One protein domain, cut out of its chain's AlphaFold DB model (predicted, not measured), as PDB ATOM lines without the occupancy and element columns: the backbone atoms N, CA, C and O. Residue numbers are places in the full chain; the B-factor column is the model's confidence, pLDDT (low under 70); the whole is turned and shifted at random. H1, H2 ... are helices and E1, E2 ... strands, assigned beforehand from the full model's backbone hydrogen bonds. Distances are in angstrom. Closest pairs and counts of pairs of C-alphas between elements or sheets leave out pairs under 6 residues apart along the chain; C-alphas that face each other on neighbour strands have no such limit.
ATOM      1  N   PHE A  18     157.006 294.521 301.742       95.19
ATOM      2  CA  PHE A  18     157.420 293.563 300.725       95.19
ATOM      3  C   PHE A  18     157.375 292.133 301.270       95.19
ATOM      4  O   PHE A  18     157.588 291.888 302.461       95.19
ATOM      5  N   ARG A  19     157.094 291.168 300.389       96.75
ATOM      6  CA  ARG A  19     157.043 289.736 300.713       96.75
ATOM      7  C   ARG A  19     158.324 289.065 300.239       96.75
ATOM      8  O   ARG A  19     158.695 289.197 299.077       96.75
ATOM      9  N   TRP A  20     158.971 288.323 301.131       97.44
ATOM     10  CA  TRP A  20     160.101 287.472 300.790       97.44
ATOM     11  C   TRP A  20     159.650 286.016 300.765       97.44
ATOM     12  O   TRP A  20     159.185 285.476 301.774       97.44
ATOM     13  N   GLU A  21     159.737 285.396 299.593       97.88
ATOM     14  CA  GLU A  21     159.037 284.151 299.289       97.88
ATOM     15  C   GLU A  21     159.938 283.149 298.568       97.88
ATOM     16  O   GLU A  21     160.789 283.514 297.757       97.88
ATOM     17  N   CYS A  22     159.684 281.865 298.807       97.62
ATOM     18  CA  CYS A  22     160.173 280.772 297.980       97.62
ATOM     19  C   CYS A  22     159.075 280.332 297.000       97.62
ATOM     20  O   CYS A  22     157.973 279.973 297.412       97.62
ATOM     21  N   ARG A  23     159.386 280.301 295.700       97.44
ATOM     22  CA  ARG A  23     158.438 279.958 294.619       97.44
ATOM     23  C   ARG A  23     158.468 278.481 294.206       97.44
ATOM     24  O   ARG A  23     158.151 278.147 293.074       97.44
ATOM     25  N   CYS A  24     158.884 277.591 295.107       97.38
ATOM     26  CA  CYS A  24     158.979 276.150 294.825       97.38
ATOM     27  C   CYS A  24     157.623 275.441 294.629       97.38
ATOM     28  O   CYS A  24     157.597 274.295 294.194       97.38
ATOM     29  N   GLN A  25     156.516 276.097 294.975       96.25
ATOM     30  CA  GLN A  25     155.151 275.587 294.866       96.25
ATOM     31  C   GLN A  25     154.185 276.762 294.644       96.25
ATOM     32  O   GLN A  25     154.547 277.914 294.896       96.25
ATOM     33  N   GLU A  26     152.957 276.454 294.231       96.38
ATOM     34  CA  GLU A  26     151.840 277.400 294.141       96.38
ATOM     35  C   GLU A  26     150.780 277.002 295.190       96.38
ATOM     36  O   GLU A  26     150.288 275.871 295.135       96.38
ATOM     37  N   PRO A  27     150.440 277.859 296.173       93.75
ATOM     38  CA  PRO A  27     150.944 279.218 296.400       93.75
ATOM     39  C   PRO A  27     152.379 279.271 296.962       93.75
ATOM     40  O   PRO A  27     152.788 278.353 297.684       93.75
ATOM     41  N   PRO A  28     153.142 280.354 296.698       96.69
ATOM     42  CA  PRO A  28     154.525 280.479 297.146       96.69
ATOM     43  C   PRO A  28     154.641 280.451 298.673       96.69
ATOM     44  O   PRO A  28     153.796 280.962 299.413       96.69
ATOM     45  N   GLN A  29     155.732 279.863 299.160       96.06
ATOM     46  CA  GLN A  29     156.017 279.774 300.584       96.06
ATOM     47  C   GLN A  29     156.543 281.118 301.091       96.06
ATOM     48  O   GLN A  29     157.659 281.520 300.764       96.06
ATOM     49  N   LEU A  30     155.764 281.790 301.938       96.75
ATOM     50  CA  LEU A  30     156.207 283.001 302.623       96.75
ATOM     51  C   LEU A  30     157.295 282.656 303.650       96.75
ATOM     52  O   LEU A  30     157.098 281.774 304.490       96.75
ATOM     53  N   LEU A  31     158.427 283.357 303.572       96.88
ATOM     54  CA  LEU A  31     159.563 283.206 304.483       96.88
ATOM     55  C   LEU A  31     159.623 284.361 305.491       96.88
ATOM     56  O   LEU A  31     159.794 284.127 306.686       96.88
ATOM     57  N   ALA A  32     159.445 285.598 305.021       97.06
ATOM     58  CA  ALA A  32     159.356 286.798 305.852       97.06
ATOM     59  C   ALA A  32     158.619 287.924 305.114       97.06
ATOM     60  O   ALA A  32     158.347 287.835 303.913       97.06
ATOM     61  N   THR A  33     158.353 289.020 305.815       97.19
ATOM     62  CA  THR A  33     158.085 290.319 305.185       97.19
ATOM     63  C   THR A  33     159.137 291.327 305.606       97.19
ATOM     64  O   THR A  33     159.771 291.158 306.645       97.19
ATOM     65  N   TYR A  34     159.330 292.376 304.820       95.88
ATOM     66  CA  TYR A  34     160.214 293.471 305.197       95.88
ATOM     67  C   TYR A  34     159.682 294.815 304.710       95.88
ATOM     68  O   TYR A  34     158.834 294.856 303.820       95.88
ATOM     69  N   ASP A  35     160.147 295.899 305.320       93.50
ATOM     70  CA  ASP A  35     159.809 297.263 304.919       93.50
ATOM     71  C   ASP A  35     161.017 298.024 304.356       93.50
ATOM     72  O   ASP A  35     162.155 297.546 304.372       93.50
ATOM     73  N   GLU A  36     160.751 299.224 303.841       90.88
ATOM     74  CA  GLU A  36     161.755 300.146 303.294       90.88
ATOM     75  C   GLU A  36     162.786 300.600 304.342       90.88
ATOM     76  O   GLU A  36     163.857 301.061 303.973       90.88
ATOM     77  N   GLY A  37     162.505 300.439 305.641       89.94
ATOM     78  CA  GLY A  37     163.446 300.716 306.732       89.94
ATOM     79  C   GLY A  37     164.357 299.531 307.074       89.94
ATOM     80  O   GLY A  37     165.109 299.581 308.054       89.94
ATOM     81  N   GLY A  38     164.268 298.437 306.312       92.31
ATOM     82  CA  GLY A  38     165.072 297.235 306.510       92.31
ATOM     83  C   GLY A  38     164.629 296.382 307.699       92.31
ATOM     84  O   GLY A  38     165.375 295.491 308.117       92.31
ATOM     85  N   ARG A  39     163.442 296.633 308.275       94.44
ATOM     86  CA  ARG A  39     162.885 295.774 309.326       94.44
ATOM     87  C   ARG A  39     162.333 294.512 308.691       94.44
ATOM     88  O   ARG A  39     161.432 294.580 307.863       94.44
ATOM     89  N   ILE A  40     162.816 293.360 309.131       96.06
ATOM     90  CA  ILE A  40     162.365 292.047 308.676       96.06
ATOM     91  C   ILE A  40     161.466 291.440 309.755       96.06
ATOM     92  O   ILE A  40     161.835 291.380 310.929       96.06
ATOM     93  N   ASN A  41     160.286 290.973 309.356       96.56
ATOM     94  CA  ASN A  41     159.306 290.314 310.211       96.56
ATOM     95  C   ASN A  41     159.228 288.835 309.834       96.56
ATOM     96  O   ASN A  41     158.853 288.488 308.712       96.56
ATOM     97  N   ILE A  42     159.555 287.960 310.782       95.69
ATOM     98  CA  ILE A  42     159.570 286.509 310.580       95.69
ATOM     99  C   ILE A  42     158.552 285.881 311.524       95.69
ATOM    100  O   ILE A  42     158.590 286.128 312.731       95.69
ATOM    101  N   LYS A  43     157.665 285.043 310.981       93.06
ATOM    102  CA  LYS A  43     156.749 284.211 311.766       93.06
ATOM    103  C   LYS A  43     157.131 282.745 311.608       93.06
ATOM    104  O   LYS A  43     157.035 282.205 310.511       93.06
ATOM    105  N   VAL A  44     157.477 282.084 312.710       89.31
ATOM    106  CA  VAL A  44     157.645 280.624 312.749       89.31
ATOM    107  C   VAL A  44     156.804 280.081 313.891       89.31
ATOM    108  O   VAL A  44     157.087 280.340 315.058       89.31
ATOM    109  N   ARG A  45     155.770 279.305 313.543       89.00
ATOM    110  CA  ARG A  45     154.808 278.718 314.492       89.00
ATOM    111  C   ARG A  45     154.203 279.783 315.421       89.00
ATOM    112  O   ARG A  45     153.527 280.689 314.933       89.00
ATOM    113  N   ASP A  46     154.430 279.657 316.725       92.88
ATOM    114  CA  ASP A  46     153.950 280.534 317.797       92.88
ATOM    115  C   ASP A  46     154.809 281.790 317.994       92.88
ATOM    116  O   ASP A  46     154.448 282.672 318.770       92.88
ATOM    117  N   ARG A  47     155.935 281.899 317.282       93.38
ATOM    118  CA  ARG A  47     156.922 282.948 317.511       93.38
ATOM    119  C   ARG A  47     156.976 283.951 316.375       93.38
ATOM    120  O   ARG A  47     156.903 283.610 315.190       93.38
ATOM    121  N   TYR A  48     157.157 285.199 316.783       94.75
ATOM    122  CA  TYR A  48     157.365 286.340 315.913       94.75
ATOM    123  C   TYR A  48     158.685 287.008 316.268       94.75
ATOM    124  O   TYR A  48     158.936 287.316 317.433       94.75
ATOM    125  N   TRP A  49     159.505 287.255 315.253       92.88
ATOM    126  CA  TRP A  49     160.748 288.000 315.391       92.88
ATOM    127  C   TRP A  49     160.729 289.240 314.515       92.88
ATOM    128  O   TRP A  49     160.233 289.223 313.384       92.88
ATOM    129  N   HIS A  50     161.338 290.291 315.047       93.69
ATOM    130  CA  HIS A  50     161.688 291.497 314.318       93.69
ATOM    131  C   HIS A  50     163.206 291.603 314.311       93.69
ATOM    132  O   HIS A  50     163.822 291.658 315.375       93.69
ATOM    133  N   VAL A  51     163.801 291.607 313.125       93.88
ATOM    134  CA  VAL A  51     165.255 291.640 312.952       93.88
ATOM    135  C   VAL A  51     165.640 292.686 311.913       93.88
ATOM    136  O   VAL A  51     164.816 293.100 311.102       93.88
ATOM    137  N   PHE A  52     166.894 293.118 311.952       94.50
ATOM    138  CA  PHE A  52     167.484 294.030 310.976       94.50
ATOM    139  C   PHE A  52     168.774 293.411 310.438       94.50
ATOM    140  O   PHE A  52     169.491 292.740 311.180       94.50
ATOM    141  N   GLY A  53     169.082 293.660 309.165       94.12
ATOM    142  CA  GLY A  53     170.312 293.190 308.529       94.12
ATOM    143  C   GLY A  53     170.123 291.913 307.711       94.12
ATOM    144  O   GLY A  53     169.370 291.919 306.741       94.12
ATOM    145  N   LEU A  54     170.851 290.850 308.066       94.75
ATOM    146  CA  LEU A  54     170.949 289.611 307.290       94.75
ATOM    147  C   LEU A  54     170.118 288.485 307.916       94.75
ATOM    148  O   LEU A  54     170.279 288.171 309.094       94.75
ATOM    149  N   VAL A  55     169.294 287.822 307.107       95.88
ATOM    150  CA  VAL A  55     168.537 286.625 307.493       95.88
ATOM    151  C   VAL A  55     168.851 285.490 306.530       95.88
ATOM    152  O   VAL A  55     168.661 285.613 305.322       95.88
ATOM    153  N   ARG A  56     169.285 284.357 307.085       96.88
ATOM    154  CA  ARG A  56     169.425 283.079 306.381       96.88
ATOM    155  C   ARG A  56     168.359 282.121 306.894       96.88
ATOM    156  O   ARG A  56     168.188 281.982 308.104       96.88
ATOM    157  N   THR A  57     167.641 281.472 305.988       95.44
ATOM    158  CA  THR A  57     166.628 280.470 306.335       95.44
ATOM    159  C   THR A  57     166.572 279.357 305.298       95.44
ATOM    160  O   THR A  57     167.059 279.505 304.179       95.44
ATOM    161  N   ILE A  58     165.957 278.241 305.674       97.06
ATOM    162  CA  ILE A  58     165.718 277.091 304.807       97.06
ATOM    163  C   ILE A  58     164.219 277.024 304.527       97.06
ATOM    164  O   ILE A  58     163.400 277.105 305.445       97.06
ATOM    165  N   CYS A  59     163.844 276.863 303.258       96.38
ATOM    166  CA  CYS A  59     162.451 276.671 302.888       96.38
ATOM    167  C   CYS A  59     161.930 275.351 303.491       96.38
ATOM    168  O   CYS A  59     162.442 274.285 303.141       96.38
ATOM    169  N   PRO A  60     160.868 275.367 304.319       94.19
ATOM    170  CA  PRO A  60     160.339 274.155 304.947       94.19
ATOM    171  C   PRO A  60     159.651 273.201 303.956       94.19
ATOM    172  O   PRO A  60     159.181 272.140 304.358       94.19
ATOM    173  N   ARG A  61     159.527 273.593 302.681       95.94
ATOM    174  CA  ARG A  61     158.853 272.818 301.631       95.94
ATOM    175  C   ARG A  61     159.837 272.107 300.709       95.94
ATOM    176  O   ARG A  61     159.692 270.912 300.502       95.94
ATOM    177  N   CYS A  62     160.829 272.820 300.176       97.31
ATOM    178  CA  CYS A  62     161.791 272.263 299.218       97.31
ATOM    179  C   CYS A  62     163.219 272.113 299.763       97.31
ATOM    180  O   CYS A  62     164.071 271.575 299.066       97.31
ATOM    181  N   GLY A  63     163.511 272.617 300.965       97.44
ATOM    182  CA  GLY A  63     164.856 272.572 301.546       97.44
ATOM    183  C   GLY A  63     165.857 273.563 300.941       97.44
ATOM    184  O   GLY A  63     167.004 273.587 301.375       97.44
ATOM    185  N   ALA A  64     165.449 274.398 299.979       97.94
ATOM    186  CA  ALA A  64     166.321 275.422 299.413       97.94
ATOM    187  C   ALA A  64     166.728 276.455 300.470       97.94
ATOM    188  O   ALA A  64     165.916 276.876 301.300       97.94
ATOM    189  N   GLU A  65     167.983 276.882 300.405       98.12
ATOM    190  CA  GLU A  65     168.498 277.961 301.230       98.12
ATOM    191  C   GLU A  65     168.133 279.322 300.637       98.12
ATOM    192  O   GLU A  65     168.253 279.553 299.435       98.12
ATOM    193  N   HIS A  66     167.703 280.233 301.503       97.31
ATOM    194  CA  HIS A  66     167.363 281.597 301.146       97.31
ATOM    195  C   HIS A  66     168.115 282.582 302.037       97.31
ATOM    196  O   HIS A  66     168.176 282.423 303.261       97.31
ATOM    197  N   LEU A  67     168.647 283.628 301.407       97.56
ATOM    198  CA  LEU A  67     169.355 284.723 302.057       97.56
ATOM    199  C   LEU A  67     168.686 286.058 301.707       97.56
ATOM    200  O   LEU A  67     168.464 286.353 300.533       97.56
ATOM    201  N   LEU A  68     168.339 286.835 302.731       96.19
ATOM    202  CA  LEU A  68     167.832 288.202 302.619       96.19
ATOM    203  C   LEU A  68     168.806 289.131 303.336       96.19
ATOM    204  O   LEU A  68     168.974 289.020 304.549       96.19
ATOM    205  N   ASP A  69     169.436 290.033 302.590       95.12
ATOM    206  CA  ASP A  69     170.393 291.003 303.117       95.12
ATOM    207  C   ASP A  69     169.861 292.424 302.947       95.12
ATOM    208  O   ASP A  69     169.784 292.934 301.832       95.12
ATOM    209  N   LEU A  70     169.483 293.053 304.059       94.56
ATOM    210  CA  LEU A  70     169.015 294.439 304.105       94.56
ATOM    211  C   LEU A  70     169.986 295.349 304.871       94.56
ATOM    212  O   LEU A  70     169.582 296.400 305.366       94.56
ATOM    213  N   ARG A  71     171.265 294.969 305.010       91.31
ATOM    214  CA  ARG A  71     172.256 295.784 305.738       91.31
ATOM    215  C   ARG A  71     172.477 297.153 305.087       91.31
ATOM    216  O   ARG A  71     172.532 298.145 305.803       91.31
ATOM    217  N   SER A  72     172.501 297.219 303.756       85.44
ATOM    218  CA  SER A  72     172.703 298.469 303.002       85.44
ATOM    219  C   SER A  72     171.531 299.447 303.092       85.44
ATOM    220  O   SER A  72     171.713 300.634 302.871       85.44
ATOM    221  N   VAL A  73     170.333 298.982 303.458       80.69
ATOM    222  CA  VAL A  73     169.140 299.843 303.586       80.69
ATOM    223  C   VAL A  73     169.282 300.838 304.746       80.69
ATOM    224  O   VAL A  73     168.630 301.875 304.763       80.69
ATOM    225  N   ARG A  74     170.160 300.551 305.712       65.44
ATOM    226  CA  ARG A  74     170.470 301.452 306.829       65.44
ATOM    227  C   ARG A  74     171.705 302.327 306.596       65.44
ATOM    228  O   ARG A  74     171.978 303.173 307.440       65.44
ATOM    229  N   ASP A  75     172.438 302.101 305.507       55.03
ATOM    230  CA  ASP A  75     173.749 302.710 305.249       55.03
ATOM    231  C   ASP A  75     173.694 303.902 304.283       55.03
ATOM    232  O   ASP A  75     174.734 304.432 303.927       55.03
TER     233      ASP A  75
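AT A GLANCE: This is residues 18 to 75 of the 86 residues of an uncharacterized protein of Chloroflexia bacterium (UniProt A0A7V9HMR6). A small, lopsided sandwich: a strongly twisted sheet, E1 E2 E3 E4, is only partly face to face with a two-stranded hairpin, E5 and E6, which covers its E1 and E2 part. The E3 and E4 hairpin twists away beyond this cover, and the very short helix H1 lies at one end of the long axis. The 58 printed residues hold six named strands and one named helix, in the order E1 E2 E3 E4 E5 E6 H1; the class is mostly strand. The larger sheet has the order E1, E2, E3, E4 and the smaller E5, E6, both antiparallel. The whole is compact, with a radius of gyration of the C-alphas of 11.5 A, and spans 34 by 23 by 17 A.

HOW THE PARTS SIT: E1, residues 18 to 22, and E2, residues 29 to 35, form a hairpin, with N 20 and O 32 2.9 A apart, within hydrogen-bond range. E2 and E3, residues 39 to 44, form the next hairpin, with N 41 and O 33 at 2.8 A. E3 and E4, residues 47 to 52, form a third, with N 40 and O 51 at 2.8 A. These four strands make a meander, each the antiparallel neighbour of the one before, and E1 and E4 are its edge strands. From edge to edge the strands' lines turn by 67 degrees. E5, residues 54 to 58, and E6, residues 65 to 69, are a hairpin at 166 degrees between directions, with N 55 and O 68 at 2.8 A. The two sheets form a sandwich, two sheets face to face, their facing parts 9.8 A centre to centre. The closest C-alphas of E2 and E5 are those of Leu 31 and Thr 57, 7.8 A apart; those of E1 and E6 are Cys 22 and His 66, 7.9 A. E3 and E5 are only just apart, at 8.3 A, and E4 and E5 meet only through their link. H1, residues 71 to 74, only grazes the larger sheet; its closest C-alpha pair with E4 is Phe 52 and Arg 71, 7.3 A. H1 is too short for an O i to N i+4 pair, but its one O i to N i+3 pair is within range.

IN THESE COORDINATES: E1 begins at C-alpha 18, (157.420, 293.563, 300.725). E2, the longest strand, measures 18.4 A, E3 16.4 A and E4 16.6 A from first to last C-alpha. E4 ends at C-alpha 52, (167.484, 294.030, 310.976), and H1 ends at C-alpha 74, (170.470, 301.452, 306.829).

THE WHOLE: The two C-alphas farthest apart, those of Glu 26 and Asp 75, are 35.3 A apart. The printed part has no cut and no long link. Mean pLDDT of the printed part is 93.6; residues 74 to 75 are under 70.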